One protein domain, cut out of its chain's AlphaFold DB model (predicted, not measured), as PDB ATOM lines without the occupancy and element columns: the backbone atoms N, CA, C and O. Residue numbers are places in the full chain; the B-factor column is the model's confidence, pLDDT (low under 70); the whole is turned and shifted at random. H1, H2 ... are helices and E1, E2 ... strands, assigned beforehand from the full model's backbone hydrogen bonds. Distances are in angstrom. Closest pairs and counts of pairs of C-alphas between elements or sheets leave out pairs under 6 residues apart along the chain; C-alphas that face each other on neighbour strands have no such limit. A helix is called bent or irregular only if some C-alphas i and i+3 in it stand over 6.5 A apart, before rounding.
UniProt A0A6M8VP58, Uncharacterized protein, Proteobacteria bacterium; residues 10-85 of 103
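What this domain is: This is residues 10 to 85 of the 103 residues of an uncharacterized protein of Proteobacteria bacterium (UniProt A0A6M8VP58). What does the model look like? A helical hairpin, H1 and H2, packs with one end over one face of a small three-stranded antiparallel sheet, and its other end, with the link from H1 to H2, reaches well past the sheet. The link from E1 to E2 lies at the opposite end of the long axis. What is it made of, and how large is it? The 76 printed residues hold three named strands and then two named helices, in the order E1 E2 E3 H1 H2, of the mixed class, and the sheet runs E1 - E2 - E3. The whole is only just compact, close to loose, with a radius of gyration of the C-alphas of 13.5 A, and only just elongated, with spans of 46 by 23 by 18 A.

Where its parts are: Where are the strands? E1 is residues 10 to 16, 18.0 A long, and begins with C-alpha 10 at (193.000, 200.919, 169.808). E2 is residues 22 to 28, 20.2 A, and E3 is residues 37 to 40, 10.2 A. Where are the helices? H1 is residues 41 to 60, 29.1 A, beginning with C-alpha 41 at (203.874, 205.241, 174.240). H2 is residues 66 to 82, 25.0 A, ending with C-alpha 82 at (201.907, 197.114, 173.887); it is irregular, with C-alphas 67 and 70 7.6 A apart.

How they stand to each other: How do the strands pair? E1, E2 and E3 form a meander, each strand the antiparallel neighbour of the one before. In the hairpin E1 and E2, N 12 and O 25 are within hydrogen-bond range at 2.8 A; in the hairpin E2 and E3, N 24 and O 39 are, at 2.8 A. How do the helices stand to the sheet? H1 and H2 are on the same face, over E1 and E2 and along the strands, with heights over the sheet of 12.7 A and 10.1 A; H1 on one face of the sheet makes two layers, helix over sheet. The closest C-alphas of E2 and H1 are those of Arg 23 and Met 41, 5.1 A apart, and those of E1 and H2 are Pro 11 and Phe 78, 6.1 A apart. How do the helices meet? H1 and H2 form a helical hairpin and touch, closest at the C-alphas of Gln 48 and Phe 78, 6.3 A apart, at a shallow tilt of 26 degrees, opposite ways. Every O i to N i+4 pair of H1 is within hydrogen-bond range, and 11 of 13 in H2.

The domain as a whole: How far does it reach? The two C-alphas farthest apart, those of Arg 18 and Gly 62, are 46.0 A apart. Is there a cut or a long link? The printed part has no cut, and no link is long; the link from E2 to E3, 8 residues, is short but not tight. Where is confidence low? The mean pLDDT of the printed part is 82.6, and residues 32 to 34 and 84 to 85 are under 70.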
ATOM      1  N   VAL A  10     192.132 202.049 169.499       86.19
ATOM      2  CA  VAL A  10     193.000 200.919 169.808       86.19
ATOM      3  C   VAL A  10     194.362 201.096 169.150       86.19
ATOM      4  O   VAL A  10     194.453 201.663 168.056       86.19
ATOM      5  N   PRO A  11     195.440 200.604 169.778       87.81
ATOM      6  CA  PRO A  11     196.765 200.671 169.192       87.81
ATOM      7  C   PRO A  11     196.852 199.728 167.986       87.81
ATOM      8  O   PRO A  11     196.371 198.593 168.021       87.81
ATOM      9  N   ALA A  12     197.469 200.210 166.911       87.12
ATOM     10  CA  ALA A  12     197.642 199.491 165.652       87.12
ATOM     11  C   ALA A  12     199.104 199.107 165.405       87.12
ATOM     12  O   ALA A  12     199.389 197.987 164.991       87.12
ATOM     13  N   GLU A  13     200.030 200.027 165.674       85.88
ATOM     14  CA  GLU A  13     201.454 199.840 165.407       85.88
ATOM     15  C   GLU A  13     202.286 200.635 166.412       85.88
ATOM     16  O   GLU A  13     201.955 201.777 166.729       85.88
ATOM     17  N   VAL A  14     203.385 200.042 166.882       87.62
ATOM     18  CA  VAL A  14     204.408 200.743 167.660       87.62
ATOM     19  C   VAL A  14     205.599 201.011 166.756       87.62
ATOM     20  O   VAL A  14     206.125 200.090 166.135       87.62
ATOM     21  N   TYR A  15     206.065 202.252 166.729       86.00
ATOM     22  CA  TYR A  15     207.236 202.641 165.957       86.00
ATOM     23  C   TYR A  15     208.128 203.580 166.767       86.00
ATOM     24  O   TYR A  15     207.738 204.126 167.799       86.00
ATOM     25  N   THR A  16     209.374 203.716 166.322       87.44
ATOM     26  CA  THR A  16     210.303 204.704 166.875       87.44
ATOM     27  C   THR A  16     210.353 205.882 165.917       87.44
ATOM     28  O   THR A  16     210.584 205.687 164.724       87.44
ATOM     29  N   ASP A  17     210.106 207.081 166.428       85.44
ATOM     30  CA  ASP A  17     210.190 208.313 165.650       85.44
ATOM     31  C   ASP A  17     211.655 208.659 165.320       85.44
ATOM     32  O   ASP A  17     212.594 208.074 165.873       85.44
ATOM     33  N   ARG A  18     211.869 209.635 164.432       82.44
ATOM     34  CA  ARG A  18     213.199 210.122 164.024       82.44
ATOM     35  C   ARG A  18     214.037 210.620 165.204       82.44
ATOM     36  O   ARG A  18     215.258 210.491 165.165       82.44
ATOM     37  N   ASP A  19     213.383 211.100 166.259       83.94
ATOM     38  CA  ASP A  19     214.018 211.562 167.499       83.94
ATOM     39  C   ASP A  19     214.396 210.415 168.462       83.94
ATOM     40  O   ASP A  19     215.072 210.624 169.471       83.94
ATOM     41  N   GLY A  20     214.031 209.167 168.141       83.19
ATOM     42  CA  GLY A  20     214.329 207.988 168.962       83.19
ATOM     43  C   GLY A  20     213.280 207.667 170.034       83.19
ATOM     44  O   GLY A  20     213.501 206.760 170.857       83.19
ATOM     45  N   ASP A  21     212.156 208.384 170.014       85.00
ATOM     46  CA  ASP A  21     211.027 208.214 170.927       85.00
ATOM     47  C   ASP A  21     210.038 207.159 170.430       85.00
ATOM     48  O   ASP A  21     209.808 207.005 169.232       85.00
ATOM     49  N   LEU A  22     209.456 206.404 171.363       86.19
ATOM     50  CA  LEU A  22     208.463 205.380 171.043       86.19
ATOM     51  C   LEU A  22     207.083 206.017 170.909       86.19
ATOM     52  O   LEU A  22     206.565 206.615 171.856       86.19
ATOM     53  N   ARG A  23     206.475 205.825 169.744       88.19
ATOM     54  CA  ARG A  23     205.131 206.293 169.418       88.19
ATOM     55  C   ARG A  23     204.251 205.126 169.006       88.19
ATOM     56  O   ARG A  23     204.730 204.058 168.619       88.19
ATOM     57  N   VAL A  24     202.953 205.339 169.127       88.94
ATOM     58  CA  VAL A  24     201.926 204.345 168.856       88.94
ATOM     59  C   VAL A  24     200.903 204.966 167.923       88.94
ATOM     60  O   VAL A  24     200.310 205.994 168.245       88.94
ATOM     61  N   LYS A  25     200.682 204.325 166.776       89.00
ATOM     62  CA  LYS A  25     199.561 204.665 165.902       89.00
ATOM     63  C   LYS A  25     198.294 204.085 166.495       89.00
ATOM     64  O   LYS A  25     198.266 202.894 166.822       89.00
ATOM     65  N   VAL A  26     197.249 204.890 166.591       88.50
ATOM     66  CA  VAL A  26     195.925 204.449 167.034       88.50
ATOM     67  C   VAL A  26     194.915 204.509 165.898       88.50
ATOM     68  O   VAL A  26     195.009 205.346 164.997       88.50
ATOM     69  N   ARG A  27     193.948 203.596 165.954       86.94
ATOM     70  CA  ARG A  27     192.839 203.477 165.005       86.94
ATOM     71  C   ARG A  27     191.527 203.206 165.731       86.94
ATOM     72  O   ARG A  27     191.578 202.695 166.849       86.94
ATOM     73  N   PRO A  28     190.361 203.473 165.128       84.00
ATOM     74  CA  PRO A  28     189.087 203.069 165.703       84.00
ATOM     75  C   PRO A  28     188.985 201.537 165.785       84.00
ATOM     76  O   PRO A  28     189.488 200.828 164.913       84.00
ATOM     77  N   LEU A  29     188.303 200.989 166.792       80.00
ATOM     78  CA  LEU A  29     188.090 199.542 166.910       80.00
ATOM     79  C   LEU A  29     187.344 198.985 165.684       80.00
ATOM     80  O   LEU A  29     187.693 197.913 165.186       80.00
ATOM     81  N   SER A  30     186.360 199.740 165.184       77.56
ATOM     82  CA  SER A  30     185.519 199.392 164.034       77.56
ATOM     83  C   SER A  30     186.251 199.412 162.691       77.56
ATOM     84  O   SER A  30     185.816 198.736 161.764       77.56
ATOM     85  N   ASP A  31     187.344 200.170 162.577       74.44
ATOM     86  CA  ASP A  31     188.058 200.385 161.319       74.44
ATOM     87  C   ASP A  31     189.495 199.856 161.417       74.44
ATOM     88  O   ASP A  31     190.316 200.313 162.217       74.44
ATOM     89  N   LYS A  32     189.795 198.826 160.622       68.31
ATOM     90  CA  LYS A  32     191.108 198.166 160.599       68.31
ATOM     91  C   LYS A  32     192.119 198.856 159.693       68.31
ATOM     92  O   LYS A  32     193.302 198.544 159.820       68.31
ATOM     93  N   GLU A  33     191.677 199.776 158.842       64.31
ATOM     94  CA  GLU A  33     192.508 200.401 157.811       64.31
ATOM     95  C   GLU A  33     192.713 201.907 158.047       64.31
ATOM     96  O   GLU A  33     193.721 202.462 157.611       64.31
ATOM     97  N   GLY A  34     191.820 202.565 158.795       65.62
ATOM     98  CA  GLY A  34     191.940 203.982 159.141       65.62
ATOM     99  C   GLY A  34     192.892 204.260 160.309       65.62
ATOM    100  O   GLY A  34     192.575 203.961 161.458       65.62
ATOM    101  N   TYR A  35     194.037 204.897 160.050       70.75
ATOM    102  CA  TYR A  35     194.878 205.484 161.101       70.75
ATOM    103  C   TYR A  35     194.353 206.868 161.478       70.75
ATOM    104  O   TYR A  35     194.224 207.733 160.612       70.75
ATOM    105  N   THR A  36     194.072 207.094 162.761       74.19
ATOM    106  CA  THR A  36     193.476 208.360 163.217       74.19
ATOM    107  C   THR A  36     194.491 209.306 163.840       74.19
ATOM    108  O   THR A  36     194.353 210.517 163.685       74.19
ATOM    109  N   ALA A  37     195.479 208.786 164.575       81.69
ATOM    110  CA  ALA A  37     196.440 209.618 165.295       81.69
ATOM    111  C   ALA A  37     197.704 208.858 165.723       81.69
ATOM    112  O   ALA A  37     197.690 207.634 165.868       81.69
ATOM    113  N   ASP A  38     198.754 209.627 166.024       87.12
ATOM    114  CA  ASP A  38     200.023 209.152 166.576       87.12
ATOM    115  C   ASP A  38     200.212 209.669 168.005       87.12
ATOM    116  O   ASP A  38     200.486 210.854 168.228       87.12
ATOM    117  N   ILE A  39     200.133 208.773 168.987       87.69
ATOM    118  CA  ILE A  39     200.268 209.117 170.406       87.69
ATOM    119  C   ILE A  39     201.604 208.627 170.986       87.69
ATOM    120  O   ILE A  39     202.177 207.652 170.493       87.69
ATOM    121  N   PRO A  40     202.138 209.277 172.033       89.12
ATOM    122  CA  PRO A  40     203.280 208.753 172.778       89.12
ATOM    123  C   PRO A  40     202.972 207.391 173.416       89.12
ATOM    124  O   PRO A  40     201.840 207.131 173.826       89.12
ATOM    125  N   MET A  41     203.995 206.543 173.564       86.25
ATOM    126  CA  MET A  41     203.874 205.241 174.240       86.25
ATOM    127  C   MET A  41     203.293 205.349 175.659       86.25
ATOM    128  O   MET A  41     202.512 204.493 176.065       86.25
ATOM    129  N   ASP A  42     203.649 206.395 176.403       85.31
ATOM    130  CA  ASP A  42     203.171 206.578 177.777       85.31
ATOM    131  C   ASP A  42     201.658 206.848 177.814       85.31
ATOM    132  O   ASP A  42     200.945 206.226 178.598       85.31
ATOM    133  N   VAL A  43     201.149 207.653 176.874       86.69
ATOM    134  CA  VAL A  43     199.706 207.899 176.705       86.69
ATOM    135  C   VAL A  43     198.977 206.613 176.305       86.69
ATOM    136  O   VAL A  43     197.887 206.334 176.793       86.69
ATOM    137  N   ALA A  44     199.581 205.788 175.444       86.44
ATOM    138  CA  ALA A  44     198.990 204.508 175.052       86.44
ATOM    139  C   ALA A  44     198.851 203.533 176.237       86.44
ATOM    140  O   ALA A  44     197.876 202.785 176.299       86.44
ATOM    141  N   LYS A  45     199.797 203.548 177.187       86.06
ATOM    142  CA  LYS A  45     199.710 202.754 178.423       86.06
ATOM    143  C   LYS A  45     198.654 203.290 179.380       86.06
ATOM    144  O   LYS A  45     197.889 202.503 179.919       86.06
ATOM    145  N   GLU A  46     198.564 204.607 179.536       87.06
ATOM    146  CA  GLU A  46     197.523 205.231 180.358       87.06
ATOM    147  C   GLU A  46     196.116 204.894 179.830       87.06
ATOM    148  O   GLU A  46     195.216 204.555 180.595       87.06
ATOM    149  N   LEU A  47     195.935 204.879 178.504       85.31
ATOM    150  CA  LEU A  47     194.693 204.410 177.880       85.31
ATOM    151  C   LEU A  47     194.386 202.938 178.196       85.31
ATOM    152  O   LEU A  47     193.224 202.599 178.417       85.31
ATOM    153  N   GLN A  48     195.404 202.075 178.244       86.69
ATOM    154  CA  GLN A  48     195.238 200.675 178.640       86.69
ATOM    155  C   GLN A  48     194.801 200.550 180.107       86.69
ATOM    156  O   GLN A  48     193.870 199.806 180.402       86.69
ATOM    157  N   GLU A  49     195.430 201.293 181.016       85.88
ATOM    158  CA  GLU A  49     195.087 201.280 182.444       85.88
ATOM    159  C   GLU A  49     193.660 201.797 182.691       85.88
ATOM    160  O   GLU A  49     192.887 201.181 183.428       85.88
ATOM    161  N   ASN A  50     193.267 202.876 182.007       85.50
ATOM    162  CA  ASN A  50     191.907 203.420 182.067       85.50
ATOM    163  C   ASN A  50     190.861 202.430 181.532       85.50
ATOM    164  O   ASN A  50     189.764 202.311 182.089       85.50
ATOM    165  N   LEU A  51     191.196 201.696 180.467       84.69
ATOM    166  CA  LEU A  51     190.349 200.634 179.932       84.69
ATOM    167  C   LEU A  51     190.181 199.492 180.944       84.69
ATOM    168  O   LEU A  51     189.057 199.050 181.178       84.69
ATOM    169  N   ASP A  52     191.268 199.047 181.573       85.00
ATOM    170  CA  ASP A  52     191.238 197.986 182.584       85.00
ATOM    171  C   ASP A  52     190.385 198.384 183.796       85.00
ATOM    172  O   ASP A  52     189.543 197.600 184.250       85.00
ATOM    173  N   TYR A  53     190.546 199.623 184.272       85.38
ATOM    174  CA  TYR A  53     189.725 200.191 185.340       85.38
ATOM    175  C   TYR A  53     188.243 200.204 184.957       85.38
ATOM    176  O   TYR A  53     187.400 199.713 185.706       85.38
ATOM    177  N   THR A  54     187.928 200.676 183.752       83.19
ATOM    178  CA  THR A  54     186.545 200.781 183.274       83.19
ATOM    179  C   THR A  54     185.891 199.411 183.113       83.19
ATOM    180  O   THR A  54     184.728 199.229 183.469       83.19
ATOM    181  N   VAL A  55     186.628 198.407 182.629       83.38
ATOM    182  CA  VAL A  55     186.137 197.023 182.552       83.38
ATOM    183  C   VAL A  55     185.889 196.449 183.947       83.38
ATOM    184  O   VAL A  55     184.917 195.714 184.138       83.38
ATOM    185  N   ALA A  56     186.748 196.752 184.922       85.50
ATOM    186  CA  ALA A  56     186.564 196.314 186.303       85.50
ATOM    187  C   ALA A  56     185.339 196.977 186.952       85.50
ATOM    188  O   ALA A  56     184.506 196.288 187.539       85.50
ATOM    189  N   GLU A  57     185.183 198.288 186.784       85.06
ATOM    190  CA  GLU A  57     184.032 199.037 187.290       85.06
ATOM    191  C   GLU A  57     182.730 198.572 186.635       85.06
ATOM    192  O   GLU A  57     181.742 198.298 187.315       85.06
ATOM    193  N   ALA A  58     182.740 198.363 185.320       83.50
ATOM    194  CA  ALA A  58     181.587 197.866 184.595       83.50
ATOM    195  C   ALA A  58     181.131 196.474 185.070       83.50
ATOM    196  O   ALA A  58     179.931 196.217 185.193       83.50
ATOM    197  N   LYS A  59     182.078 195.584 185.394       83.00
ATOM    198  CA  LYS A  59     181.770 194.291 186.026       83.00
ATOM    199  C   LYS A  59     181.145 194.468 187.409       83.00
ATOM    200  O   LYS A  59     180.186 193.768 187.716       83.00
ATOM    201  N   ASN A  60     181.649 195.406 188.214       85.31
ATOM    202  CA  ASN A  60     181.086 195.708 189.535       85.31
ATOM    203  C   ASN A  60     179.653 196.255 189.445       85.31
ATOM    204  O   ASN A  60     178.831 195.968 190.309       85.31
ATOM    205  N   LEU A  61     179.334 196.982 188.370       85.31
ATOM    206  CA  LEU A  61     177.984 197.469 188.069       85.31
ATOM    207  C   LEU A  61     177.038 196.380 187.527       85.31
ATOM    208  O   LEU A  61     175.878 196.668 187.233       85.31
ATOM    209  N   GLY A  62     177.507 195.136 187.382       84.69
ATOM    210  CA  GLY A  62     176.695 194.017 186.908       84.69
ATOM    211  C   GLY A  62     176.434 194.018 185.399       84.69
ATOM    212  O   GLY A  62     175.498 193.354 184.949       84.69
ATOM    213  N   LEU A  63     177.235 194.741 184.603       82.88
ATOM    214  CA  LEU A  63     177.132 194.687 183.141       82.88
ATOM    215  C   LEU A  63     177.417 193.269 182.639       82.88
ATOM    216  O   LEU A  63     178.339 192.585 183.095       82.88
ATOM    217  N   SER A  64     176.604 192.819 181.684       79.81
ATOM    218  CA  SER A  64     176.699 191.462 181.161       79.81
ATOM    219  C   SER A  64     177.939 191.279 180.290       79.81
ATOM    220  O   SER A  64     178.508 192.226 179.744       79.81
ATOM    221  N   HIS A  65     178.344 190.023 180.110       76.06
ATOM    222  CA  HIS A  65     179.489 189.682 179.270       76.06
ATOM    223  C   HIS A  65     179.357 190.225 177.839       76.06
ATOM    224  O   HIS A  65     180.333 190.733 177.299       76.06
ATOM    225  N   MET A  66     178.149 190.163 177.264       77.06
ATOM    226  CA  MET A  66     177.852 190.707 175.933       77.06
ATOM    227  C   MET A  66     178.043 192.222 175.867       77.06
ATOM    228  O   MET A  66     178.531 192.743 174.873       77.06
ATOM    229  N   GLN A  67     177.692 192.947 176.930       76.94
ATOM    230  CA  GLN A  67     177.852 194.403 176.965       76.94
ATOM    231  C   GLN A  67     179.325 194.829 177.052       76.94
ATOM    232  O   GLN A  67     179.649 195.973 176.742       76.94
ATOM    233  N   LEU A  68     180.216 193.916 177.450       80.88
ATOM    234  CA  LEU A  68     181.650 194.161 177.617       80.88
ATOM    235  C   LEU A  68     182.522 193.571 176.506       80.88
ATOM    236  O   LEU A  68     183.747 193.644 176.601       80.88
ATOM    237  N   GLU A  69     181.923 192.990 175.469       82.69
ATOM    238  CA  GLU A  69     182.645 192.324 174.383       82.69
ATOM    239  C   GLU A  69     183.635 193.273 173.691       82.69
ATOM    240  O   GLU A  69     184.832 192.984 173.649       82.69
ATOM    241  N   ASN A  70     183.172 194.466 173.300       81.94
ATOM    242  CA  ASN A  70     184.016 195.489 172.674       81.94
ATOM    243  C   ASN A  70     185.205 195.884 173.562       81.94
ATOM    244  O   ASN A  70     186.344 195.909 173.101       81.94
ATOM    245  N   PHE A  71     184.969 196.126 174.855       81.50
ATOM    246  CA  PHE A  71     186.028 196.520 175.788       81.50
ATOM    247  C   PHE A  71     187.064 195.406 175.998       81.50
ATOM    248  O   PHE A  71     188.259 195.676 176.104       81.50
ATOM    249  N   ARG A  72     186.636 194.136 176.009       82.94
ATOM    250  CA  ARG A  72     187.554 192.987 176.077       82.94
ATOM    251  C   ARG A  72     188.397 192.856 174.818       82.94
ATOM    252  O   ARG A  72     189.577 192.518 174.911       82.94
ATOM    253  N   ASP A  73     187.815 193.102 173.654       85.12
ATOM    254  CA  ASP A  73     188.557 193.061 172.400       85.12
ATOM    255  C   ASP A  73     189.568 194.203 172.306       85.12
ATOM    256  O   ASP A  73     190.715 193.960 171.926       85.12
ATOM    257  N   MET A  74     189.214 195.404 172.779       84.19
ATOM    258  CA  MET A  74     190.186 196.481 172.980       84.19
ATOM    259  C   MET A  74     191.322 196.022 173.903       84.19
ATOM    260  O   MET A  74     192.487 196.124 173.525       84.19
ATOM    261  N   GLN A  75     191.010 195.427 175.060       85.94
ATOM    262  CA  GLN A  75     192.008 194.979 176.037       85.94
ATOM    263  C   GLN A  75     192.986 193.951 175.441       85.94
ATOM    264  O   GLN A  75     194.200 194.029 175.662       85.94
ATOM    265  N   LYS A  76     192.485 193.015 174.622       86.94
ATOM    266  CA  LYS A  76     193.325 192.059 173.881       86.94
ATOM    267  C   LYS A  76     194.249 192.763 172.890       86.94
ATOM    268  O   LYS A  76     195.413 192.383 172.792       86.94
ATOM    269  N   ILE A  77     193.755 193.764 172.157       87.06
ATOM    270  CA  ILE A  77     194.559 194.524 171.187       87.06
ATOM    271  C   ILE A  77     195.651 195.314 171.912       87.06
ATOM    272  O   ILE A  77     196.820 195.187 171.551       87.06
ATOM    273  N   PHE A  78     195.298 196.042 172.974       84.88
ATOM    274  CA  PHE A  78     196.254 196.759 173.820       84.88
ATOM    275  C   PHE A  78     197.345 195.825 174.350       84.88
ATOM    276  O   PHE A  78     198.528 196.072 174.128       84.88
ATOM    277  N   THR A  79     196.961 194.693 174.942       86.75
ATOM    278  CA  THR A  79     197.917 193.711 175.477       86.75
ATOM    279  C   THR A  79     198.805 193.117 174.383       86.75
ATOM    280  O   THR A  79     200.006 192.952 174.583       86.75
ATOM    281  N   LYS A  80     198.248 192.820 173.203       86.50
ATOM    282  CA  LYS A  80     199.003 192.243 172.083       86.50
ATOM    283  C   LYS A  80     200.029 193.223 171.512       86.50
ATOM    284  O   LYS A  80     201.143 192.813 171.197       86.50
ATOM    285  N   ILE A  81     199.653 194.492 171.357       85.00
ATOM    286  CA  ILE A  81     200.480 195.503 170.688       85.00
ATOM    287  C   ILE A  81     201.492 196.104 171.671       85.00
ATOM    288  O   ILE A  81     202.678 196.174 171.358       85.00
ATOM    289  N   LEU A  82     201.052 196.483 172.874       81.12
ATOM    290  CA  LEU A  82     201.907 197.114 173.887       81.12
ATOM    291  C   LEU A  82     202.681 196.092 174.733       81.12
ATOM    292  O   LEU A  82     203.815 196.356 175.136       81.12
ATOM    293  N   GLY A  83     202.125 194.901 174.973       71.06
ATOM    294  CA  GLY A  83     202.815 193.825 175.699       71.06
ATOM    295  C   GLY A  83     203.933 193.160 174.889       71.06
ATOM    296  O   GLY A  83     204.847 192.574 175.465       71.06
ATOM    297  N   GLY A  84     203.895 193.285 173.557       63.09
ATOM    298  CA  GLY A  84     204.946 192.811 172.656       63.09
ATOM    299  C   GLY A  84     206.177 193.719 172.591       63.09
ATOM    300  O   GLY A  84     207.219 193.291 172.095       63.09
ATOM    301  N   THR A  85     206.100 194.955 173.097       54.16
ATOM    302  CA  THR A  85     207.270 195.835 173.152       54.16
ATOM    303  C   THR A  85     208.211 195.391 174.275       54.16
ATOM    304  O   THR A  85     207.845 195.494 175.447       54.16
TER     305      THR A  85